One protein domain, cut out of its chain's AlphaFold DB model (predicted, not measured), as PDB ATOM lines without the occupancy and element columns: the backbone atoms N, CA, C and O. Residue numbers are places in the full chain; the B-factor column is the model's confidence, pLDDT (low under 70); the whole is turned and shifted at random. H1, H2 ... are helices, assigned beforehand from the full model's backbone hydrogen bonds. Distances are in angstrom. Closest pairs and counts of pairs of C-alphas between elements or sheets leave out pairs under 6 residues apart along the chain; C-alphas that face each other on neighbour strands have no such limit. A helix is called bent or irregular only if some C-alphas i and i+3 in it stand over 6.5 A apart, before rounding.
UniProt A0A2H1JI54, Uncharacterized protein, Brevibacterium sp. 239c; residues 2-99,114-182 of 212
ATOM      1  N   PHE A   2      39.348 -11.089 -13.921       53.28
ATOM      2  CA  PHE A   2      37.908 -10.886 -13.668       53.28
ATOM      3  C   PHE A   2      37.138 -10.187 -14.804       53.28
ATOM      4  O   PHE A   2      36.177 -10.749 -15.315       53.28
ATOM      5  N   ARG A   3      37.651  -9.060 -15.330       59.75
ATOM      6  CA  ARG A   3      37.039  -8.355 -16.477       59.75
ATOM      7  C   ARG A   3      36.831  -9.211 -17.727       59.75
ATOM      8  O   ARG A   3      35.939  -8.914 -18.504       59.75
ATOM      9  N   ILE A   4      37.668 -10.227 -17.961       61.38
ATOM     10  CA  ILE A   4      37.552 -11.083 -19.152       61.38
ATOM     11  C   ILE A   4      36.361 -12.027 -18.989       61.38
ATOM     12  O   ILE A   4      35.604 -12.202 -19.933       61.38
ATOM     13  N   LEU A   5      36.172 -12.602 -17.800       58.69
ATOM     14  CA  LEU A   5      35.057 -13.510 -17.520       58.69
ATOM     15  C   LEU A   5      33.713 -12.766 -17.463       58.69
ATOM     16  O   LEU A   5      32.723 -13.253 -17.998       58.69
ATOM     17  N   GLU A   6      33.707 -11.549 -16.919       62.62
ATOM     18  CA  GLU A   6      32.557 -10.636 -16.941       62.62
ATOM     19  C   GLU A   6      32.167 -10.270 -18.392       62.62
ATOM     20  O   GLU A   6      31.003 -10.367 -18.786       62.62
ATOM     21  N   LEU A   7      33.165  -9.974 -19.242       71.88
ATOM     22  CA  LEU A   7      32.965  -9.777 -20.683       71.88
ATOM     23  C   LEU A   7      32.419 -11.031 -21.361       71.88
ATOM     24  O   LEU A   7      31.561 -10.916 -22.226       71.88
ATOM     25  N   VAL A   8      32.894 -12.222 -20.992       68.62
ATOM     26  CA  VAL A   8      32.404 -13.488 -21.558       68.62
ATOM     27  C   VAL A   8      30.926 -13.703 -21.219       68.62
ATOM     28  O   VAL A   8      30.159 -14.073 -22.109       68.62
ATOM     29  N   GLY A   9      30.507 -13.406 -19.984       66.69
ATOM     30  CA  GLY A   9      29.102 -13.468 -19.568       66.69
ATOM     31  C   GLY A   9      28.193 -12.521 -20.362       66.69
ATOM     32  O   GLY A   9      27.090 -12.906 -20.745       66.69
ATOM     33  N   LEU A  10      28.675 -11.316 -20.691       77.31
ATOM     34  CA  LEU A  10      27.954 -10.344 -21.526       77.31
ATOM     35  C   LEU A  10      27.981 -10.701 -23.025       77.31
ATOM     36  O   LEU A  10      27.009 -10.492 -23.754       77.31
ATOM     37  N   LEU A  11      29.102 -11.245 -23.500       83.62
ATOM     38  CA  LEU A  11      29.301 -11.610 -24.901       83.62
ATOM     39  C   LEU A  11      28.464 -12.821 -25.301       83.62
ATOM     40  O   LEU A  11      28.089 -12.928 -26.465       83.62
ATOM     41  N   ALA A  12      28.152 -13.722 -24.370       83.31
ATOM     42  CA  ALA A  12      27.403 -14.936 -24.670       83.31
ATOM     43  C   ALA A  12      25.970 -14.654 -25.190       83.31
ATOM     44  O   ALA A  12      25.635 -15.145 -26.273       83.31
ATOM     45  N   PRO A  13      25.141 -13.805 -24.545       84.56
ATOM     46  CA  PRO A  13      23.867 -13.358 -25.112       84.56
ATOM     47  C   PRO A  13      24.016 -12.623 -26.452       84.56
ATOM     48  O   PRO A  13      23.236 -12.867 -27.373       84.56
ATOM     49  N   ALA A  14      25.034 -11.767 -26.602       86.56
ATOM     50  CA  ALA A  14      25.286 -11.043 -27.851       86.56
ATOM     51  C   ALA A  14      25.636 -12.000 -29.006       86.56
ATOM     52  O   ALA A  14      25.075 -11.896 -30.099       86.56
ATOM     53  N   ALA A  15      26.497 -12.987 -28.751       85.88
ATOM     54  CA  ALA A  15      26.812 -14.056 -29.690       85.88
ATOM     55  C   ALA A  15      25.564 -14.887 -30.030       85.88
ATOM     56  O   ALA A  15      25.361 -15.237 -31.192       85.88
ATOM     57  N   GLY A  16      24.693 -15.138 -29.046       85.31
ATOM     58  CA  GLY A  16      23.386 -15.765 -29.247       85.31
ATOM     59  C   GLY A  16      22.486 -14.975 -30.203       85.31
ATOM     60  O   GLY A  16      21.903 -15.563 -31.112       85.31
ATOM     61  N   ILE A  17      22.416 -13.644 -30.071       87.06
ATOM     62  CA  ILE A  17      21.674 -12.775 -31.006       87.06
ATOM     63  C   ILE A  17      22.249 -12.887 -32.415       87.06
ATOM     64  O   ILE A  17      21.498 -13.131 -33.358       87.06
ATOM     65  N   VAL A  18      23.569 -12.742 -32.567       88.00
ATOM     66  CA  VAL A  18      24.241 -12.838 -33.873       88.00
ATOM     67  C   VAL A  18      23.944 -14.186 -34.527       88.00
ATOM     68  O   VAL A  18      23.548 -14.234 -35.694       88.00
ATOM     69  N   LEU A  19      24.047 -15.276 -33.762       86.06
ATOM     70  CA  LEU A  19      23.706 -16.618 -34.218       86.06
ATOM     71  C   LEU A  19      22.246 -16.683 -34.693       86.06
ATOM     72  O   LEU A  19      21.969 -17.086 -35.821       86.06
ATOM     73  N   LEU A  20      21.292 -16.237 -33.880       85.62
ATOM     74  CA  LEU A  20      19.874 -16.286 -34.239       85.62
ATOM     75  C   LEU A  20      19.540 -15.419 -35.457       85.62
ATOM     76  O   LEU A  20      18.688 -15.809 -36.253       85.62
ATOM     77  N   VAL A  21      20.217 -14.284 -35.645       86.50
ATOM     78  CA  VAL A  21      20.047 -13.405 -36.811       86.50
ATOM     79  C   VAL A  21      20.574 -14.063 -38.086       86.50
ATOM     80  O   VAL A  21      19.869 -14.055 -39.098       86.50
ATOM     81  N   ILE A  22      21.766 -14.669 -38.044       84.62
ATOM     82  CA  ILE A  22      22.362 -15.368 -39.197       84.62
ATOM     83  C   ILE A  22      21.472 -16.545 -39.614       84.62
ATOM     84  O   ILE A  22      21.135 -16.698 -40.788       84.62
ATOM     85  N   TYR A  23      21.021 -17.338 -38.642       78.56
ATOM     86  CA  TYR A  23      20.255 -18.558 -38.891       78.56
ATOM     87  C   TYR A  23      18.727 -18.348 -38.882       78.56
ATOM     88  O   TYR A  23      17.962 -19.313 -38.980       78.56
ATOM     89  N   ARG A  24      18.243 -17.094 -38.843       78.00
ATOM     90  CA  ARG A  24      16.805 -16.759 -38.744       78.00
ATOM     91  C   ARG A  24      15.946 -17.392 -39.836       78.00
ATOM     92  O   ARG A  24      14.791 -17.728 -39.588       78.00
ATOM     93  N   ARG A  25      16.514 -17.560 -41.039       67.19
ATOM     94  CA  ARG A  25      15.824 -18.124 -42.211       67.19
ATOM     95  C   ARG A  25      15.525 -19.615 -42.040       67.19
ATOM     96  O   ARG A  25      14.420 -20.034 -42.358       67.19
ATOM     97  N   GLY A  26      16.452 -20.382 -41.465       62.78
ATOM     98  CA  GLY A  26      16.215 -21.785 -41.102       62.78
ATOM     99  C   GLY A  26      15.344 -21.927 -39.849       62.78
ATOM    100  O   GLY A  26      14.682 -22.942 -39.650       62.78
ATOM    101  N   ALA A  27      15.290 -20.886 -39.011       61.31
ATOM    102  CA  ALA A  27      14.648 -20.903 -37.703       61.31
ATOM    103  C   ALA A  27      13.314 -20.131 -37.599       61.31
ATOM    104  O   ALA A  27      12.988 -19.629 -36.520       61.31
ATOM    105  N   ALA A  28      12.525 -20.090 -38.683       59.38
ATOM    106  CA  ALA A  28      11.405 -19.168 -38.965       59.38
ATOM    107  C   ALA A  28      10.180 -19.144 -38.000       59.38
ATOM    108  O   ALA A  28       9.084 -18.747 -38.383       59.38
ATOM    109  N   GLY A  29      10.317 -19.559 -36.746       66.00
ATOM    110  CA  GLY A  29       9.322 -19.349 -35.687       66.00
ATOM    111  C   GLY A  29       9.933 -19.264 -34.286       66.00
ATOM    112  O   GLY A  29       9.384 -18.595 -33.424       66.00
ATOM    113  N   GLY A  30      11.099 -19.884 -34.069       77.12
ATOM    114  CA  GLY A  30      11.809 -19.820 -32.788       77.12
ATOM    115  C   GLY A  30      12.823 -18.679 -32.702       77.12
ATOM    116  O   GLY A  30      13.129 -18.236 -31.602       77.12
ATOM    117  N   ALA A  31      13.323 -18.184 -33.843       81.81
ATOM    118  CA  ALA A  31      14.387 -17.181 -33.874       81.81
ATOM    119  C   ALA A  31      13.975 -15.846 -33.243       81.81
ATOM    120  O   ALA A  31      14.721 -15.312 -32.435       81.81
ATOM    121  N   TRP A  32      12.784 -15.329 -33.561       85.88
ATOM    122  CA  TRP A  32      12.302 -14.065 -32.992       85.88
ATOM    123  C   TRP A  32      12.104 -14.150 -31.480       85.88
ATOM    124  O   TRP A  32      12.569 -13.275 -30.757       85.88
ATOM    125  N   VAL A  33      11.490 -15.235 -30.999       88.12
ATOM    126  CA  VAL A  33      11.324 -15.483 -29.558       88.12
ATOM    127  C   VAL A  33      12.689 -15.602 -28.874       88.12
ATOM    128  O   VAL A  33      12.896 -15.028 -27.807       88.12
ATOM    129  N   GLY A  34      13.645 -16.276 -29.520       86.06
ATOM    130  CA  GLY A  34      15.012 -16.383 -29.024       86.06
ATOM    131  C   GLY A  34      15.745 -15.042 -28.960       86.06
ATOM    132  O   GLY A  34      16.398 -14.766 -27.963       86.06
ATOM    133  N   ILE A  35      15.600 -14.181 -29.976       89.38
ATOM    134  CA  ILE A  35      16.216 -12.844 -29.994       89.38
ATOM    135  C   ILE A  35      15.677 -12.003 -28.838       89.38
ATOM    136  O   ILE A  35      16.463 -11.387 -28.123       89.38
ATOM    137  N   VAL A  36      14.357 -12.015 -28.615       91.00
ATOM    138  CA  VAL A  36      13.745 -11.319 -27.473       91.00
ATOM    139  C   VAL A  36      14.283 -11.877 -26.152       91.00
ATOM    140  O   VAL A  36      14.676 -11.102 -25.286       91.00
ATOM    141  N   GLY A  37      14.391 -13.204 -26.021       88.50
ATOM    142  CA  GLY A  37      15.008 -13.839 -24.854       88.50
ATOM    143  C   GLY A  37      16.449 -13.376 -24.611       88.50
ATOM    144  O   GLY A  37      16.792 -13.000 -23.493       88.50
ATOM    145  N   CYS A  38      17.284 -13.307 -25.651       89.06
ATOM    146  CA  CYS A  38      18.656 -12.808 -25.526       89.06
ATOM    147  C   CYS A  38      18.735 -11.325 -25.159       89.06
ATOM    148  O   CYS A  38      19.625 -10.938 -24.408       89.06
ATOM    149  N   LEU A  39      17.833 -10.491 -25.682       91.88
ATOM    150  CA  LEU A  39      17.783  -9.071 -25.330       91.88
ATOM    151  C   LEU A  39      17.453  -8.886 -23.849       91.88
ATOM    152  O   LEU A  39      18.086  -8.076 -23.179       91.88
ATOM    153  N   LEU A  40      16.521  -9.674 -23.317       90.94
ATOM    154  CA  LEU A  40      16.202  -9.654 -21.890       90.94
ATOM    155  C   LEU A  40      17.366 -10.162 -21.037       90.94
ATOM    156  O   LEU A  40      17.652  -9.569 -20.002       90.94
ATOM    157  N   ALA A  41      18.078 -11.195 -21.493       87.50
ATOM    158  CA  ALA A  41      19.300 -11.651 -20.835       87.50
ATOM    159  C   ALA A  41      20.392 -10.564 -20.834       87.50
ATOM    160  O   ALA A  41      21.037 -10.359 -19.813       87.50
ATOM    161  N   LEU A  42      20.568  -9.821 -21.936       86.94
ATOM    162  CA  LEU A  42      21.491  -8.679 -21.988       86.94
ATOM    163  C   LEU A  42      21.090  -7.567 -21.021       86.94
ATOM    164  O   LEU A  42      21.953  -7.028 -20.334       86.94
ATOM    165  N   LEU A  43      19.800  -7.231 -20.957       88.31
ATOM    166  CA  LEU A  43      19.292  -6.231 -20.018       88.31
ATOM    167  C   LEU A  43      19.516  -6.669 -18.568       88.31
ATOM    168  O   LEU A  43      19.983  -5.872 -17.760       88.31
ATOM    169  N   ALA A  44      19.262  -7.941 -18.254       85.75
ATOM    170  CA  ALA A  44      19.527  -8.497 -16.933       85.75
ATOM    171  C   ALA A  44      21.020  -8.458 -16.568       85.75
ATOM    172  O   ALA A  44      21.367  -8.075 -15.452       85.75
ATOM    173  N   SER A  45      21.908  -8.792 -17.511       82.38
ATOM    174  CA  SER A  45      23.354  -8.668 -17.300       82.38
ATOM    175  C   SER A  45      23.781  -7.210 -17.109       82.38
ATOM    176  O   SER A  45      24.613  -6.922 -16.254       82.38
ATOM    177  N   GLY A  46      23.188  -6.279 -17.864       80.75
ATOM    178  CA  GLY A  46      23.433  -4.843 -17.718       80.75
ATOM    179  C   GLY A  46      23.014  -4.309 -16.347       80.75
ATOM    180  O   GLY A  46      23.751  -3.528 -15.752       80.75
ATOM    181  N   ILE A  47      21.882  -4.782 -15.821       81.56
ATOM    182  CA  ILE A  47      21.431  -4.489 -14.456       81.56
ATOM    183  C   ILE A  47      22.461  -4.964 -13.429       81.56
ATOM    184  O   ILE A  47      22.823  -4.187 -12.555       81.56
ATOM    185  N   GLY A  48      22.981  -6.188 -13.561       72.00
ATOM    186  CA  GLY A  48      24.000  -6.709 -12.644       72.00
ATOM    187  C   GLY A  48      25.272  -5.861 -12.590       72.00
ATOM    188  O   GLY A  48      25.787  -5.581 -11.513       72.00
ATOM    189  N   ILE A  49      25.735  -5.384 -13.747       73.81
ATOM    190  CA  ILE A  49      26.914  -4.507 -13.835       73.81
ATOM    191  C   ILE A  49      26.616  -3.115 -13.255       73.81
ATOM    192  O   ILE A  49      27.484  -2.493 -12.645       73.81
ATOM    193  N   ALA A  50      25.408  -2.589 -13.472       70.75
ATOM    194  CA  ALA A  50      25.015  -1.295 -12.924       70.75
ATOM    195  C   ALA A  50      24.922  -1.340 -11.391       70.75
ATOM    196  O   ALA A  50      25.381  -0.409 -10.733       70.75
ATOM    197  N   ASP A  51      24.399  -2.435 -10.840       67.88
ATOM    198  CA  ASP A  51      24.215  -2.645  -9.404       67.88
ATOM    199  C   ASP A  51      25.548  -2.609  -8.644       67.88
ATOM    200  O   ASP A  51      25.717  -1.837  -7.701       67.88
ATOM    201  N   THR A  52      26.570  -3.319  -9.135       64.69
ATOM    202  CA  THR A  52      27.903  -3.308  -8.506       64.69
ATOM    203  C   THR A  52      28.626  -1.973  -8.612       64.69
ATOM    204  O   THR A  52      29.416  -1.611  -7.737       64.69
ATOM    205  N   ARG A  53      28.353  -1.194  -9.664       64.38
ATOM    206  CA  ARG A  53      28.913   0.155  -9.826       64.38
ATOM    207  C   ARG A  53      28.203   1.174  -8.943       64.38
ATOM    208  O   ARG A  53      28.870   2.041  -8.388       64.38
ATOM    209  N   LEU A  54      26.886   1.064  -8.798       62.66
ATOM    210  CA  LEU A  54      26.096   1.933  -7.931       62.66
ATOM    211  C   LEU A  54      26.356   1.632  -6.455       62.66
ATOM    212  O   LEU A  54      26.513   2.575  -5.691       62.66
ATOM    213  N   ALA A  55      26.522   0.367  -6.062       58.12
ATOM    214  CA  ALA A  55      26.919  -0.004  -4.702       58.12
ATOM    215  C   ALA A  55      28.294   0.574  -4.308       58.12
ATOM    216  O   ALA A  55      28.491   0.989  -3.168       58.12
ATOM    217  N   ALA A  56      29.229   0.685  -5.261       57.91
ATOM    218  CA  ALA A  56      30.538   1.302  -5.033       57.91
ATOM    219  C   ALA A  56      30.495   2.843  -4.916       57.91
ATOM    220  O   ALA A  56      31.428   3.433  -4.375       57.91
ATOM    221  N   VAL A  57      29.446   3.496  -5.434       57.50
ATOM    222  CA  VAL A  57      29.281   4.967  -5.447       57.50
ATOM    223  C   VAL A  57      28.272   5.449  -4.390       57.50
ATOM    224  O   VAL A  57      28.386   6.564  -3.889       57.50
ATOM    225  N   GLY A  58      27.298   4.612  -4.028       50.47
ATOM    226  CA  GLY A  58      26.175   4.912  -3.134       50.47
ATOM    227  C   GLY A  58      26.499   4.918  -1.639       50.47
ATOM    228  O   GLY A  58      25.626   5.249  -0.843       50.47
ATOM    229  N   SER A  59      27.744   4.652  -1.233       50.66
ATOM    230  CA  SER A  59      28.191   4.758   0.170       50.66
ATOM    231  C   SER A  59      28.188   6.194   0.738       50.66
ATOM    232  O   SER A  59      28.657   6.415   1.851       50.66
ATOM    233  N   LEU A  60      27.650   7.171  -0.005       51.56
ATOM    234  CA  LEU A  60      27.558   8.588   0.362       51.56
ATOM    235  C   LEU A  60      26.116   9.108   0.565       51.56
ATOM    236  O   LEU A  60      25.954  10.293   0.846       51.56
ATOM    237  N   GLY A  61      25.067   8.282   0.437       45.62
ATOM    238  CA  GLY A  61      23.674   8.749   0.560       45.62
ATOM    239  C   GLY A  61      22.725   7.715   1.165       45.62
ATOM    240  O   GLY A  61      22.245   6.821   0.472       45.62
ATOM    241  N   GLU A  62      22.451   7.850   2.463       51.81
ATOM    242  CA  GLU A  62      21.605   6.948   3.249       51.81
ATOM    243  C   GLU A  62      20.096   7.064   2.939       51.81
ATOM    244  O   GLU A  62      19.572   8.131   2.623       51.81
ATOM    245  N   ALA A  63      19.416   5.926   3.133       45.31
ATOM    246  CA  ALA A  63      17.977   5.700   3.352       45.31
ATOM    247  C   ALA A  63      17.069   5.245   2.185       45.31
ATOM    248  O   ALA A  63      16.111   4.534   2.470       45.31
ATOM    249  N   SER A  64      17.352   5.504   0.899       53.03
ATOM    250  CA  SER A  64      16.495   5.001  -0.214       53.03
ATOM    251  C   SER A  64      17.106   3.875  -1.060       53.03
ATOM    252  O   SER A  64      16.437   3.310  -1.925       53.03
ATOM    253  N   PHE A  65      18.377   3.538  -0.830       52.19
ATOM    254  CA  PHE A  65      19.106   2.559  -1.644       52.19
ATOM    255  C   PHE A  65      18.722   1.103  -1.341       52.19
ATOM    256  O   PHE A  65      18.697   0.293  -2.259       52.19
ATOM    257  N   GLY A  66      18.358   0.759  -0.101       51.91
ATOM    258  CA  GLY A  66      18.035  -0.626   0.281       51.91
ATOM    259  C   GLY A  66      16.814  -1.204  -0.446       51.91
ATOM    260  O   GLY A  66      16.880  -2.302  -1.000       51.91
ATOM    261  N   GLU A  67      15.713  -0.450  -0.531       54.72
ATOM    262  CA  GLU A  67      14.520  -0.870  -1.288       54.72
ATOM    263  C   GLU A  67      14.766  -0.887  -2.803       54.72
ATOM    264  O   GLU A  67      14.280  -1.784  -3.497       54.72
ATOM    265  N   GLN A  68      15.578   0.043  -3.324       54.75
ATOM    266  CA  GLN A  68      15.963   0.043  -4.736       54.75
ATOM    267  C   GLN A  68      16.833  -1.167  -5.093       54.75
ATOM    268  O   GLN A  68      16.487  -1.882  -6.025       54.75
ATOM    269  N   LEU A  69      17.893  -1.469  -4.342       55.88
ATOM    270  CA  LEU A  69      18.770  -2.626  -4.597       55.88
ATOM    271  C   LEU A  69      17.982  -3.950  -4.592       55.88
ATOM    272  O   LEU A  69      18.186  -4.826  -5.440       55.88
ATOM    273  N   THR A  70      16.992  -4.057  -3.702       63.69
ATOM    274  CA  THR A  70      16.083  -5.210  -3.649       63.69
ATOM    275  C   THR A  70      15.201  -5.284  -4.905       63.69
ATOM    276  O   THR A  70      15.050  -6.351  -5.502       63.69
ATOM    277  N   GLY A  71      14.679  -4.147  -5.378       69.56
ATOM    278  CA  GLY A  71      13.896  -4.062  -6.614       69.56
ATOM    279  C   GLY A  71      14.690  -4.394  -7.884       69.56
ATOM    280  O   GLY A  71      14.172  -5.076  -8.769       69.56
ATOM    281  N   TRP A  72      15.955  -3.975  -7.974       76.94
ATOM    282  CA  TRP A  72      16.830  -4.268  -9.118       76.94
ATOM    283  C   TRP A  72      17.232  -5.745  -9.162       76.94
ATOM    284  O   TRP A  72      17.209  -6.358 -10.232       76.94
ATOM    285  N   THR A  73      17.496  -6.348  -8.001       75.38
ATOM    286  CA  THR A  73      17.762  -7.788  -7.872       75.38
ATOM    287  C   THR A  73      16.560  -8.621  -8.321       75.38
ATOM    288  O   THR A  73      16.703  -9.544  -9.129       75.38
ATOM    289  N   VAL A  74      15.353  -8.260  -7.870       80.31
ATOM    290  CA  VAL A  74      14.107  -8.919  -8.294       80.31
ATOM    291  C   VAL A  74      13.855  -8.702  -9.788       80.31
ATOM    292  O   VAL A  74      13.526  -9.651 -10.500       80.31
ATOM    293  N   GLY A  75      14.063  -7.486 -10.297       82.75
ATOM    294  CA  GLY A  75      13.937  -7.171 -11.720       82.75
ATOM    295  C   GLY A  75      14.873  -8.017 -12.588       82.75
ATOM    296  O   GLY A  75      14.431  -8.613 -13.572       82.75
ATOM    297  N   ARG A  76      16.142  -8.148 -12.185       82.94
ATOM    298  CA  ARG A  76      17.130  -9.028 -12.828       82.94
ATOM    299  C   ARG A  76      16.666 -10.479 -12.835       82.94
ATOM    300  O   ARG A  76      16.686 -11.113 -13.889       82.94
ATOM    301  N   PHE A  77      16.211 -10.993 -11.694       84.69
ATOM    302  CA  PHE A  77      15.710 -12.361 -11.574       84.69
ATOM    303  C   PHE A  77      14.523 -12.623 -12.513       84.69
ATOM    304  O   PHE A  77      14.507 -13.618 -13.243       84.69
ATOM    305  N   VAL A  78      13.549 -11.707 -12.553       87.50
ATOM    306  CA  VAL A  78      12.379 -11.811 -13.439       87.50
ATOM    307  C   VAL A  78      12.808 -11.793 -14.906       87.50
ATOM    308  O   VAL A  78      12.362 -12.642 -15.677       87.50
ATOM    309  N   LEU A  79      13.708 -10.885 -15.293       88.31
ATOM    310  CA  LEU A  79      14.225 -10.798 -16.661       88.31
ATOM    311  C   LEU A  79      14.962 -12.071 -17.087       88.31
ATOM    312  O   LEU A  79      14.711 -12.570 -18.183       88.31
ATOM    313  N   LEU A  80      15.828 -12.625 -16.231       85.88
ATOM    314  CA  LEU A  80      16.547 -13.875 -16.509       85.88
ATOM    315  C   LEU A  80      15.592 -15.057 -16.640       85.88
ATOM    316  O   LEU A  80      15.694 -15.839 -17.586       85.88
ATOM    317  N   THR A  81      14.628 -15.166 -15.728       87.19
ATOM    318  CA  THR A  81      13.618 -16.229 -15.761       87.19
ATOM    319  C   THR A  81      12.796 -16.154 -17.045       87.19
ATOM    320  O   THR A  81      12.599 -17.165 -17.725       87.19
ATOM    321  N   LEU A  82      12.370 -14.946 -17.432       91.62
ATOM    322  CA  LEU A  82      11.629 -14.722 -18.670       91.62
ATOM    323  C   LEU A  82      12.492 -15.020 -19.906       91.62
ATOM    324  O   LEU A  82      12.013 -15.649 -20.848       91.62
ATOM    325  N   ALA A  83      13.767 -14.625 -19.894       89.12
ATOM    326  CA  ALA A  83      14.716 -14.911 -20.965       89.12
ATOM    327  C   ALA A  83      14.873 -16.421 -21.190       89.12
ATOM    328  O   ALA A  83      14.714 -16.897 -22.315       89.12
ATOM    329  N   VAL A  84      15.114 -17.187 -20.122       89.44
ATOM    330  CA  VAL A  84      15.236 -18.653 -20.180       89.44
ATOM    331  C   VAL A  84      13.937 -19.290 -20.680       89.44
ATOM    332  O   VAL A  84      13.978 -20.145 -21.568       89.44
ATOM    333  N   ALA A  85      12.780 -18.844 -20.184       90.94
ATOM    334  CA  ALA A  85      11.477 -19.344 -20.621       90.94
ATOM    335  C   ALA A  85      11.218 -19.080 -22.115       90.94
ATOM    336  O   ALA A  85      10.764 -19.971 -22.841       90.94
ATOM    337  N   LEU A  86      11.549 -17.883 -22.608       90.06
ATOM    338  CA  LEU A  86      11.431 -17.537 -24.025       90.06
ATOM    339  C   LEU A  86      12.383 -18.364 -24.888       90.06
ATOM    340  O   LEU A  86      11.969 -18.886 -25.923       90.06
ATOM    341  N   LEU A  87      13.630 -18.550 -24.459       86.69
ATOM    342  CA  LEU A  87      14.607 -19.360 -25.184       86.69
ATOM    343  C   LEU A  87      14.179 -20.834 -25.261       86.69
ATOM    344  O   LEU A  87      14.220 -21.432 -26.338       86.69
ATOM    345  N   LEU A  88      13.667 -21.401 -24.164       88.19
ATOM    346  CA  LEU A  88      13.058 -22.736 -24.144       88.19
ATOM    347  C   LEU A  88      11.847 -22.836 -25.076       88.19
ATOM    348  O   LEU A  88      11.679 -23.827 -25.797       88.19
ATOM    349  N   THR A  89      11.011 -21.801 -25.100       87.19
ATOM    350  CA  THR A  89       9.850 -21.724 -25.993       87.19
ATOM    351  C   THR A  89      10.296 -21.668 -27.455       87.19
ATOM    352  O   THR A  89       9.795 -22.425 -28.284       87.19
ATOM    353  N   GLY A  90      11.301 -20.854 -27.784       83.44
ATOM    354  CA  GLY A  90      11.873 -20.769 -29.128       83.44
ATOM    355  C   GLY A  90      12.505 -22.087 -29.587       83.44
ATOM    356  O   GLY A  90      12.340 -22.494 -30.746       83.44
ATOM    357  N   ALA A  91      13.177 -22.786 -28.672       83.19
ATOM    358  CA  ALA A  91      13.838 -24.053 -28.951       83.19
ATOM    359  C   ALA A  91      12.812 -25.190 -29.125       83.19
ATOM    360  O   ALA A  91      12.906 -25.991 -30.057       83.19
ATOM    361  N   SER A  92      11.752 -25.216 -28.314       81.81
ATOM    362  CA  SER A  92      10.668 -26.204 -28.429       81.81
ATOM    363  C   SER A  92       9.737 -25.959 -29.626       81.81
ATOM    364  O   SER A  92       9.321 -26.918 -30.285       81.81
ATOM    365  N   ALA A  93       9.455 -24.697 -29.971       75.94
ATOM    366  CA  ALA A  93       8.680 -24.324 -31.155       75.94
ATOM    367  C   ALA A  93       9.363 -24.775 -32.458       75.94
ATOM    368  O   ALA A  93       8.686 -25.169 -33.409       75.94
ATOM    369  N   GLY A  94      10.703 -24.777 -32.483       63.72
ATOM    370  CA  GLY A  94      11.497 -25.346 -33.575       63.72
ATOM    371  C   GLY A  94      11.190 -26.822 -33.820       63.72
ATOM    372  O   GLY A  94      10.896 -27.194 -34.953       63.72
ATOM    373  N   ARG A  95      11.150 -27.634 -32.752       68.62
ATOM    374  CA  ARG A  95      10.891 -29.082 -32.842       68.62
ATOM    375  C   ARG A  95       9.484 -29.422 -33.329       68.62
ATOM    376  O   ARG A  95       9.295 -30.370 -34.083       68.62
ATOM    377  N   ARG A  96       8.466 -28.675 -32.883       60.00
ATOM    378  CA  ARG A  96       7.068 -28.953 -33.272       60.00
ATOM    379  C   ARG A  96       6.835 -28.742 -34.767       60.00
ATOM    380  O   ARG A  96       5.964 -29.389 -35.339       60.00
ATOM    381  N   ARG A  97       7.598 -27.843 -35.399       58.00
ATOM    382  CA  ARG A  97       7.462 -27.547 -36.828       58.00
ATOM    383  C   ARG A  97       8.091 -28.632 -37.697       58.00
ATOM    384  O   ARG A  97       7.422 -29.082 -38.617       58.00
ATOM    385  N   THR A  98       9.293 -29.102 -37.356       54.00
ATOM    386  CA  THR A  98       9.980 -30.192 -38.076       54.00
ATOM    387  C   THR A  98       9.184 -31.496 -38.074       54.00
ATOM    388  O   THR A  98       9.138 -32.172 -39.095       54.00
ATOM    389  N   VAL A  99       8.483 -31.817 -36.982       52.75
ATOM    390  CA  VAL A  99       7.606 -33.005 -36.913       52.75
ATOM    391  C   VAL A  99       6.353 -32.857 -37.788       52.75
ATOM    392  O   VAL A  99       5.851 -33.840 -38.321       52.75
ATOM    393  N   ALA A 114      20.478 -36.240 -33.524       61.22
ATOM    394  CA  ALA A 114      20.293 -34.794 -33.538       61.22
ATOM    395  C   ALA A 114      19.282 -34.326 -32.473       61.22
ATOM    396  O   ALA A 114      19.530 -33.370 -31.732       61.22
ATOM    397  N   ASN A 115      18.220 -35.110 -32.258       69.44
ATOM    398  CA  ASN A 115      17.269 -34.881 -31.167       69.44
ATOM    399  C   ASN A 115      17.926 -35.019 -29.775       69.44
ATOM    400  O   ASN A 115      17.583 -34.284 -28.844       69.44
ATOM    401  N   ARG A 116      18.915 -35.916 -29.623       77.56
ATOM    402  CA  ARG A 116      19.690 -36.041 -28.375       77.56
ATOM    403  C   ARG A 116      20.564 -34.813 -28.138       77.56
ATOM    404  O   ARG A 116      20.597 -34.328 -27.013       77.56
ATOM    405  N   THR A 117      21.212 -34.281 -29.174       80.12
ATOM    406  CA  THR A 117      22.049 -33.077 -29.062       80.12
ATOM    407  C   THR A 117      21.234 -31.849 -28.663       80.12
ATOM    408  O   THR A 117      21.609 -31.159 -27.720       80.12
ATOM    409  N   VAL A 118      20.087 -31.604 -29.308       81.25
ATOM    410  CA  VAL A 118      19.199 -30.480 -28.952       81.25
ATOM    411  C   VAL A 118      18.684 -30.621 -27.519       81.25
ATOM    412  O   VAL A 118      18.695 -29.655 -26.758       81.25
ATOM    413  N   THR A 119      18.276 -31.828 -27.120       84.50
ATOM    414  CA  THR A 119      17.805 -32.093 -25.752       84.50
ATOM    415  C   THR A 119      18.919 -31.884 -24.726       84.50
ATOM    416  O   THR A 119      18.694 -31.242 -23.704       84.50
ATOM    417  N   ALA A 120      20.135 -32.353 -25.012       87.12
ATOM    418  CA  ALA A 120      21.293 -32.137 -24.153       87.12
ATOM    419  C   ALA A 120      21.624 -30.646 -24.007       87.12
ATOM    420  O   ALA A 120      21.864 -30.191 -22.892       87.12
ATOM    421  N   LEU A 121      21.575 -29.867 -25.093       88.06
ATOM    422  CA  LEU A 121      21.775 -28.414 -25.055       88.06
ATOM    423  C   LEU A 121      20.686 -27.699 -24.247       88.06
ATOM    424  O   LEU A 121      21.009 -26.804 -23.472       88.06
ATOM    425  N   MET A 122      19.420 -28.113 -24.369       88.25
ATOM    426  CA  MET A 122      18.330 -27.579 -23.545       88.25
ATOM    427  C   MET A 122      18.551 -27.859 -22.058       88.25
ATOM    428  O   MET A 122      18.491 -26.935 -21.252       88.25
ATOM    429  N   ILE A 123      18.822 -29.117 -21.695       91.06
ATOM    430  CA  ILE A 123      19.046 -29.524 -20.300       91.06
ATOM    431  C   ILE A 123      20.258 -28.790 -19.732       91.06
ATOM    432  O   ILE A 123      20.180 -28.237 -18.641       91.06
ATOM    433  N   THR A 124      21.353 -28.736 -20.492       90.75
ATOM    434  CA  THR A 124      22.579 -28.038 -20.089       90.75
ATOM    435  C   THR A 124      22.318 -26.548 -19.912       90.75
ATOM    436  O   THR A 124      22.715 -25.973 -18.906       90.75
ATOM    437  N   GLY A 125      21.604 -25.931 -20.856       89.62
ATOM    438  CA  GLY A 125      21.247 -24.522 -20.799       89.62
ATOM    439  C   GLY A 125      20.430 -24.171 -19.559       89.62
ATOM    440  O   GLY A 125      20.791 -23.263 -18.818       89.62
ATOM    441  N   VAL A 126      19.379 -24.949 -19.286       91.81
ATOM    442  CA  VAL A 126      18.535 -24.775 -18.095       91.81
ATOM    443  C   VAL A 126      19.311 -25.030 -16.811       91.81
ATOM    444  O   VAL A 126      19.207 -24.232 -15.886       91.81
ATOM    445  N   ALA A 127      20.096 -26.107 -16.746       92.62
ATOM    446  CA  ALA A 127      20.883 -26.433 -15.563       92.62
ATOM    447  C   ALA A 127      21.887 -25.319 -15.242       92.62
ATOM    448  O   ALA A 127      21.927 -24.851 -14.110       92.62
ATOM    449  N   LEU A 128      22.639 -24.836 -16.235       91.56
ATOM    450  CA  LEU A 128      23.588 -23.736 -16.051       91.56
ATOM    451  C   LEU A 128      22.887 -22.449 -15.604       91.56
ATOM    452  O   LEU A 128      23.338 -21.815 -14.653       91.56
ATOM    453  N   SER A 129      21.762 -22.089 -16.231       89.38
ATOM    454  CA  SER A 129      21.002 -20.905 -15.826       89.38
ATOM    455  C   SER A 129      20.442 -21.027 -14.407       89.38
ATOM    456  O   SER A 129      20.538 -20.073 -13.644       89.38
ATOM    457  N   LEU A 130      19.908 -22.192 -14.022       89.50
ATOM    458  CA  LEU A 130      19.412 -22.437 -12.665       89.50
ATOM    459  C   LEU A 130      20.531 -22.370 -11.628       89.50
ATOM    460  O   LEU A 130      20.345 -21.745 -10.592       89.50
ATOM    461  N   ILE A 131      21.690 -22.975 -11.902       90.88
ATOM    462  CA  ILE A 131      22.837 -22.904 -10.989       90.88
ATOM    463  C   ILE A 131      23.290 -21.447 -10.843       90.88
ATOM    464  O   ILE A 131      23.505 -21.007  -9.721       90.88
ATOM    465  N   GLY A 132      23.364 -20.682 -11.939       86.19
ATOM    466  CA  GLY A 132      23.677 -19.250 -11.884       86.19
ATOM    467  C   GLY A 132      22.694 -18.475 -11.001       86.19
ATOM    468  O   GLY A 132      23.111 -17.762 -10.097       86.19
ATOM    469  N   ILE A 133      21.391 -18.694 -11.186       84.88
ATOM    470  CA  ILE A 133      20.347 -18.088 -10.346       84.88
ATOM    471  C   ILE A 133      20.518 -18.474  -8.871       84.88
ATOM    472  O   ILE A 133      20.419 -17.618  -8.004       84.88
ATOM    473  N   VAL A 134      20.776 -19.747  -8.562       86.50
ATOM    474  CA  VAL A 134      20.949 -20.210  -7.174       86.50
ATOM    475  C   VAL A 134      22.180 -19.578  -6.528       86.50
ATOM    476  O   VAL A 134      22.106 -19.164  -5.375       86.50
ATOM    477  N   VAL A 135      23.286 -19.463  -7.270       85.50
ATOM    478  CA  VAL A 135      24.526 -18.818  -6.808       85.50
ATOM    479  C   VAL A 135      24.274 -17.371  -6.370       85.50
ATOM    480  O   VAL A 135      24.854 -16.949  -5.372       85.50
ATOM    481  N   GLN A 136      23.356 -16.655  -7.028       77.25
ATOM    482  CA  GLN A 136      22.965 -15.286  -6.666       77.25
ATOM    483  C   GLN A 136      22.399 -15.171  -5.236       77.25
ATOM    484  O   GLN A 136      22.509 -14.123  -4.606       77.25
ATOM    485  N   PHE A 137      21.795 -16.240  -4.707       80.44
ATOM    486  CA  PHE A 137      21.156 -16.250  -3.387       80.44
ATOM    487  C   PHE A 137      22.035 -16.833  -2.276       80.44
ATOM    488  O   PHE A 137      21.539 -17.035  -1.171       80.44
ATOM    489  N   VAL A 138      23.310 -17.135  -2.536       81.31
ATOM    490  CA  VAL A 138      24.222 -17.666  -1.515       81.31
ATOM    491  C   VAL A 138      24.905 -16.495  -0.795       81.31
ATOM    492  O   VAL A 138      25.837 -15.918  -1.358       81.31
ATOM    493  N   PRO A 139      24.485 -16.119   0.432       70.06
ATOM    494  CA  PRO A 139      25.182 -15.095   1.196       70.06
ATOM    495  C   PRO A 139      26.551 -15.624   1.632       70.06
ATOM    496  O   PRO A 139      26.668 -16.743   2.135       70.06
ATOM    497  N   ILE A 140      27.589 -14.811   1.448       68.12
ATOM    498  CA  ILE A 140      28.950 -15.130   1.881       68.12
ATOM    499  C   ILE A 140      29.303 -14.158   2.987       68.12
ATOM    500  O   ILE A 140      29.675 -13.018   2.724       68.12
ATOM    501  N   ASP A 141      29.172 -14.626   4.221       70.75
ATOM    502  CA  ASP A 141      29.628 -13.901   5.395       70.75
ATOM    503  C   ASP A 141      30.768 -14.690   6.042       70.75
ATOM    504  O   ASP A 141      30.570 -15.767   6.604       70.75
ATOM    505  N   LEU A 142      31.993 -14.188   5.871       68.81
ATOM    506  CA  LEU A 142      33.208 -14.769   6.451       68.81
ATOM    507  C   LEU A 142      33.649 -14.022   7.721       68.81
ATOM    508  O   LEU A 142      34.746 -14.264   8.228       68.81
ATOM    509  N   GLY A 143      32.794 -13.144   8.255       66.00
ATOM    510  CA  GLY A 143      33.070 -12.365   9.453       66.00
ATOM    511  C   GLY A 143      33.992 -11.163   9.218       66.00
ATOM    512  O   GLY A 143      34.670 -11.028   8.195       66.00
ATOM    513  N   VAL A 144      34.004 -10.270  10.210       70.19
ATOM    514  CA  VAL A 144      34.617  -8.929  10.155       70.19
ATOM    515  C   VAL A 144      36.141  -8.969   9.962       70.19
ATOM    516  O   VAL A 144      36.716  -8.063   9.367       70.19
ATOM    517  N   ASP A 145      36.794 -10.051  10.389       74.19
ATOM    518  CA  ASP A 145      38.255 -10.190  10.328       74.19
ATOM    519  C   ASP A 145      38.798 -10.458   8.910       74.19
ATOM    520  O   ASP A 145      40.005 -10.376   8.676       74.19
ATOM    521  N   HIS A 146      37.928 -10.757   7.938       77.81
ATOM    522  CA  HIS A 146      38.325 -11.193   6.595       77.81
ATOM    523  C   HIS A 146      37.725 -10.343   5.466       77.81
ATOM    524  O   HIS A 146      37.520 -10.841   4.362       77.81
ATOM    525  N   GLU A 147      37.508  -9.045   5.690       76.38
ATOM    526  CA  GLU A 147      36.857  -8.121   4.739       76.38
ATOM    527  C   GLU A 147      37.417  -8.201   3.297       76.38
ATOM    528  O   GLU A 147      36.670  -8.279   2.314       76.38
ATOM    529  N   ARG A 148      38.751  -8.282   3.144       76.00
ATOM    530  CA  ARG A 148      39.395  -8.450   1.823       76.00
ATOM    531  C   ARG A 148      39.084  -9.797   1.174       76.00
ATOM    532  O   ARG A 148      38.928  -9.861  -0.043       76.00
ATOM    533  N   LEU A 149      39.021 -10.865   1.961       79.94
ATOM    534  CA  LEU A 149      38.741 -12.211   1.469       79.94
ATOM    535  C   LEU A 149      37.271 -12.329   1.054       79.94
ATOM    536  O   LEU A 149      36.991 -12.834  -0.031       79.94
ATOM    537  N   THR A 150      36.359 -11.779   1.860       78.38
ATOM    538  CA  THR A 150      34.927 -11.665   1.554       78.38
ATOM    539  C   THR A 150      34.710 -10.920   0.238       78.38
ATOM    540  O   THR A 150      33.990 -11.401  -0.632       78.38
ATOM    541  N   THR A 151      35.424  -9.808   0.029       76.19
ATOM    542  CA  THR A 151      35.367  -9.039  -1.227       76.19
ATOM    543  C   THR A 151      35.857  -9.857  -2.428       76.19
ATOM    544  O   THR A 151      35.207  -9.884  -3.474       76.19
ATOM    545  N   ILE A 152      36.994 -10.555  -2.301       79.31
ATOM    546  CA  ILE A 152      37.554 -11.376  -3.389       79.31
ATOM    547  C   ILE A 152      36.610 -12.527  -3.753       79.31
ATOM    548  O   ILE A 152      36.399 -12.798  -4.936       79.31
ATOM    549  N   ILE A 153      36.050 -13.204  -2.753       80.88
ATOM    550  CA  ILE A 153      35.139 -14.332  -2.957       80.88
ATOM    551  C   ILE A 153      33.807 -13.852  -3.542       80.88
ATOM    552  O   ILE A 153      33.295 -14.500  -4.454       80.88
ATOM    553  N   GLY A 154      33.292 -12.699  -3.105       79.88
ATOM    554  CA  GLY A 154      32.109 -12.070  -3.697       79.88
ATOM    555  C   GLY A 154      32.289 -11.800  -5.193       79.88
ATOM    556  O   GLY A 154      31.491 -12.266  -6.003       79.88
ATOM    557  N   LEU A 155      33.404 -11.168  -5.581       76.25
ATOM    558  CA  LEU A 155      33.737 -10.924  -6.993       76.25
ATOM    559  C   LEU A 155      33.896 -12.224  -7.799       76.25
ATOM    560  O   LEU A 155      33.529 -12.288  -8.976       76.25
ATOM    561  N   LEU A 156      34.460 -13.272  -7.190       80.62
ATOM    562  CA  LEU A 156      34.589 -14.586  -7.820       80.62
ATOM    563  C   LEU A 156      33.223 -15.221  -8.078       80.62
ATOM    564  O   LEU A 156      32.987 -15.725  -9.174       80.62
ATOM    565  N   MET A 157      32.327 -15.170  -7.099       82.38
ATOM    566  CA  MET A 157      30.990 -15.751  -7.194       82.38
ATOM    567  C   MET A 157      30.120 -15.011  -8.200       82.38
ATOM    568  O   MET A 157      29.490 -15.657  -9.031       82.38
ATOM    569  N   GLU A 158      30.194 -13.681  -8.232       79.38
ATOM    570  CA  GLU A 158      29.545 -12.865  -9.260       79.38
ATOM    571  C   GLU A 158      30.052 -13.227 -10.669       79.38
ATOM    572  O   GLU A 158      29.290 -13.377 -11.626       79.38
ATOM    573  N   THR A 159      31.358 -13.453 -10.804       80.38
ATOM    574  CA  THR A 159      31.957 -13.866 -12.077       80.38
ATOM    575  C   THR A 159      31.483 -15.254 -12.515       80.38
ATOM    576  O   THR A 159      31.197 -15.475 -13.695       80.38
ATOM    577  N   VAL A 160      31.405 -16.197 -11.574       84.88
ATOM    578  CA  VAL A 160      30.882 -17.548 -11.813       84.88
ATOM    579  C   VAL A 160      29.408 -17.479 -12.206       84.88
ATOM    580  O   VAL A 160      29.019 -18.116 -13.183       84.88
ATOM    581  N   GLU A 161      28.611 -16.663 -11.522       85.56
ATOM    582  CA  GLU A 161      27.210 -16.414 -11.851       85.56
ATOM    583  C   GLU A 161      27.058 -15.930 -13.300       85.56
ATOM    584  O   GLU A 161      26.330 -16.545 -14.083       85.56
ATOM    585  N   PHE A 162      27.788 -14.881 -13.696       82.75
ATOM    586  CA  PHE A 162      27.729 -14.355 -15.062       82.75
ATOM    587  C   PHE A 162      28.130 -15.393 -16.113       82.75
ATOM    588  O   PHE A 162      27.501 -15.477 -17.173       82.75
ATOM    589  N   ALA A 163      29.152 -16.201 -15.830       84.12
ATOM    590  CA  ALA A 163      29.593 -17.259 -16.731       84.12
ATOM    591  C   ALA A 163      28.534 -18.364 -16.884       84.12
ATOM    592  O   ALA A 163      28.269 -18.811 -18.002       84.12
ATOM    593  N   LEU A 164      27.904 -18.780 -15.783       88.31
ATOM    594  CA  LEU A 164      26.851 -19.796 -15.771       88.31
ATOM    595  C   LEU A 164      25.597 -19.316 -16.507       88.31
ATOM    596  O   LEU A 164      25.079 -20.023 -17.373       88.31
ATOM    597  N   LEU A 165      25.145 -18.093 -16.226       86.38
ATOM    598  CA  LEU A 165      23.984 -17.497 -16.885       86.38
ATOM    599  C   LEU A 165      24.226 -17.304 -18.385       86.38
ATOM    600  O   LEU A 165      23.416 -17.749 -19.201       86.38
ATOM    601  N   GLY A 166      25.356 -16.693 -18.756       86.19
ATOM    602  CA  GLY A 166      25.728 -16.471 -20.153       86.19
ATOM    603  C   GLY A 166      25.886 -17.785 -20.920       86.19
ATOM    604  O   GLY A 166      25.322 -17.944 -22.006       86.19
ATOM    605  N   GLY A 167      26.585 -18.760 -20.332       87.38
ATOM    606  CA  GLY A 167      26.747 -20.099 -20.898       87.38
ATOM    607  C   GLY A 167      25.413 -20.825 -21.087       87.38
ATOM    608  O   GLY A 167      25.183 -21.417 -22.143       87.38
ATOM    609  N   GLY A 168      24.507 -20.720 -20.110       89.00
ATOM    610  CA  GLY A 168      23.171 -21.307 -20.180       89.00
ATOM    611  C   GLY A 168      22.318 -20.715 -21.304       89.00
ATOM    612  O   GLY A 168      21.790 -21.447 -22.146       89.00
ATOM    613  N   VAL A 169      22.266 -19.380 -21.391       90.31
ATOM    614  CA  VAL A 169      21.575 -18.643 -22.464       90.31
ATOM    615  C   VAL A 169      22.122 -19.027 -23.836       90.31
ATOM    616  O   VAL A 169      21.356 -19.313 -24.759       90.31
ATOM    617  N   PHE A 170      23.443 -19.085 -23.979       88.75
ATOM    618  CA  PHE A 170      24.082 -19.431 -25.241       88.75
ATOM    619  C   PHE A 170      23.826 -20.889 -25.656       88.75
ATOM    620  O   PHE A 170      23.534 -21.150 -26.825       88.75
ATOM    621  N   ALA A 171      23.843 -21.836 -24.711       89.50
ATOM    622  CA  ALA A 171      23.469 -23.226 -24.973       89.50
ATOM    623  C   ALA A 171      22.013 -23.349 -25.455       89.50
ATOM    624  O   ALA A 171      21.736 -24.084 -26.405       89.50
ATOM    625  N   LEU A 172      21.088 -22.577 -24.873       88.62
ATOM    626  CA  LEU A 172      19.705 -22.520 -25.350       88.62
ATOM    627  C   LEU A 172      19.606 -21.901 -26.751       88.62
ATOM    628  O   LEU A 172      18.851 -22.402 -27.578       88.62
ATOM    629  N   CYS A 173      20.396 -20.871 -27.062       88.38
ATOM    630  CA  CYS A 173      20.460 -20.302 -28.413       88.38
ATOM    631  C   CYS A 173      20.939 -21.324 -29.446       88.38
ATOM    632  O   CYS A 173      20.352 -21.428 -30.523       88.38
ATOM    633  N   LEU A 174      21.965 -22.110 -29.109       86.75
ATOM    634  CA  LEU A 174      22.408 -23.223 -29.945       86.75
ATOM    635  C   LEU A 174      21.276 -24.232 -30.132       86.75
ATOM    636  O   LEU A 174      20.973 -24.574 -31.268       86.75
ATOM    637  N   ALA A 175      20.569 -24.614 -29.065       86.19
ATOM    638  CA  ALA A 175      19.423 -25.520 -29.161       86.19
ATOM    639  C   ALA A 175      18.306 -24.997 -30.086       86.19
ATOM    640  O   ALA A 175      17.605 -25.792 -30.710       86.19
ATOM    641  N   ILE A 176      18.131 -23.673 -30.204       85.50
ATOM    642  CA  ILE A 176      17.179 -23.080 -31.153       85.50
ATOM    643  C   ILE A 176      17.626 -23.320 -32.594       85.50
ATOM    644  O   ILE A 176      16.762 -23.520 -33.446       85.50
ATOM    645  N   VAL A 177      18.923 -23.253 -32.886       81.75
ATOM    646  CA  VAL A 177      19.457 -23.213 -34.255       81.75
ATOM    647  C   VAL A 177      19.909 -24.582 -34.765       81.75
ATOM    648  O   VAL A 177      19.778 -24.849 -35.960       81.75
ATOM    649  N   THR A 178      20.419 -25.443 -33.885       77.00
ATOM    650  CA  THR A 178      20.886 -26.790 -34.219       77.00
ATOM    651  C   THR A 178      19.775 -27.604 -34.885       77.00
ATOM    652  O   THR A 178      18.607 -27.512 -34.504       77.00
ATOM    653  N   ASP A 179      20.161 -28.407 -35.881       63.03
ATOM    654  CA  ASP A 179      19.301 -29.384 -36.563       63.03
ATOM    655  C   ASP A 179      18.133 -28.795 -37.380       63.03
ATOM    656  O   ASP A 179      17.126 -29.452 -37.650       63.03
ATOM    657  N   ARG A 180      18.250 -27.531 -37.806       66.06
ATOM    658  CA  ARG A 180      17.325 -26.952 -38.791       66.06
ATOM    659  C   ARG A 180      17.891 -27.091 -40.203       66.06
ATOM    660  O   ARG A 180      19.066 -26.775 -40.395       66.06
ATOM    661  N   PRO A 181      17.081 -27.507 -41.200       53.97
ATOM    662  CA  PRO A 181      17.544 -27.646 -42.575       53.97
ATOM    663  C   PRO A 181      18.015 -26.284 -43.088       53.97
ATOM    664  O   PRO A 181      17.230 -25.354 -43.291       53.97
ATOM    665  N   LEU A 182      19.331 -26.154 -43.230       57.50
ATOM    666  CA  LEU A 182      19.986 -24.967 -43.746       57.50
ATOM    667  C   LEU A 182      19.843 -24.940 -45.264       57.50
ATOM    668  O   LEU A 182      20.208 -25.884 -45.957       57.50
TER     669      LEU A 182
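AT A GLANCE: This is residues 2 to 99 and 114 to 182 of the 212 residues of an uncharacterized protein of Brevibacterium sp. 239c (UniProt A0A2H1JI54). Five helices lie lengthwise in a long up-and-down bundle, a rod in which each helix runs against the one before it. H3, the longest, lies beside H2 and H4, while H5 touches each of the other four helices, and at one end of the rod residues 56 to 64 and residues 143 to 149 stick out from the body. The printed part has 167 residues, with the named helices H1, H2, H3, H4 and H5 in that order along the chain and no named strand; the class is all helix. The whole is compact, with a radius of gyration of the C-alphas of 17.7 A, and the C-alphas span 59 by 27 by 23 A.

IN THESE COORDINATES: H3, residues 65 to 99, is the longest helix, with 35 residues and 51.4 A from first to last C-alpha; C-alpha 65 is at (19.106, 2.559, -1.644) and C-alpha 99 at (7.606, -33.005, -36.913). H2 is residues 31 to 57, 39.0 A long. H4 is residues 114 to 136, 33.3 A long. H1 is residues 2 to 22, 30.2 A long, beginning with C-alpha 2 at (37.908, -10.886, -13.668). It is neither bent nor irregular, but only just: C-alphas 10 and 13 are 6.2 A apart, and there is a kink of 32 degrees near residue 10. H5 is residues 144 to 177, 49.1 A long, ending with C-alpha 177 at (19.457, -23.213, -34.255). H5 is irregular, with C-alphas 145 and 148 lying 8.8 A apart, and it has a kink of 39 degrees near residue 151.

HOW THE PARTS SIT: H3 and H2 form a helical hairpin and touch, their closest C-alphas being those of Ala 83 and Gly 37, 4.0 A apart; they run opposite ways at a shallow tilt of 18 degrees. H3 touches H4 with residues 77 to 91 alone, opposite ways at a shallow tilt of 6 degrees, the closest C-alphas being those of Leu 88 and Met 122 at 7.2 A. H5 is the hub, touching four helices. H5 touches H3 with residues 169 to 177 alone, where the closest C-alphas, those of Ile 176 and Ala 91, are 4.1 A apart; the two run the same way at a shallow tilt of 24 degrees. H4 and H5 form a helical hairpin, with C-alphas of Gly 125 and Gly 168 the closest at 3.8 A and a shallow tilt of 24 degrees. H1 and H5 touch and run the same way at a shallow tilt of 13 degrees, the closest C-alphas being those of Gly 9 and Gly 166 at 4.6 A. H5 touches H2 with residues 162 to 177 alone; the C-alphas of Cys 173 and Gly 34 are the closest, at 6.7 A. H1 and H2 form a third helical hairpin, with the C-alphas of Pro 13 and Cys 38 closest at 5.3 A. H1 is apart from H3 and from H4, and H2 is apart from H4. In H2 and H4 every O i to N i+4 pair is within hydrogen-bond range, against 15 of 17 in H1, 29 of 31 in H3 and 28 of 30 in H5.

THE WHOLE: The two C-alphas farthest apart are those of Val 99 and Asp 145, at 60.8 A. Without the stretches that stand free, residues 56 to 64 and residues 143 to 149, the body spans 52 by 25 by 23 A. Residues 100 to 113 are cut out, and C-alphas 99 and 114 are 13.2 A apart across the cut. Of the links that are printed whole, H1 to H2, H2 to H3 and H4 to H5 are short. The mean pLDDT of the printed part is 76.9, and 48 residues are under 70, among them residues 2 to 6, 51 to 71, 94 to 99 and 179 to 182 of this predicted model.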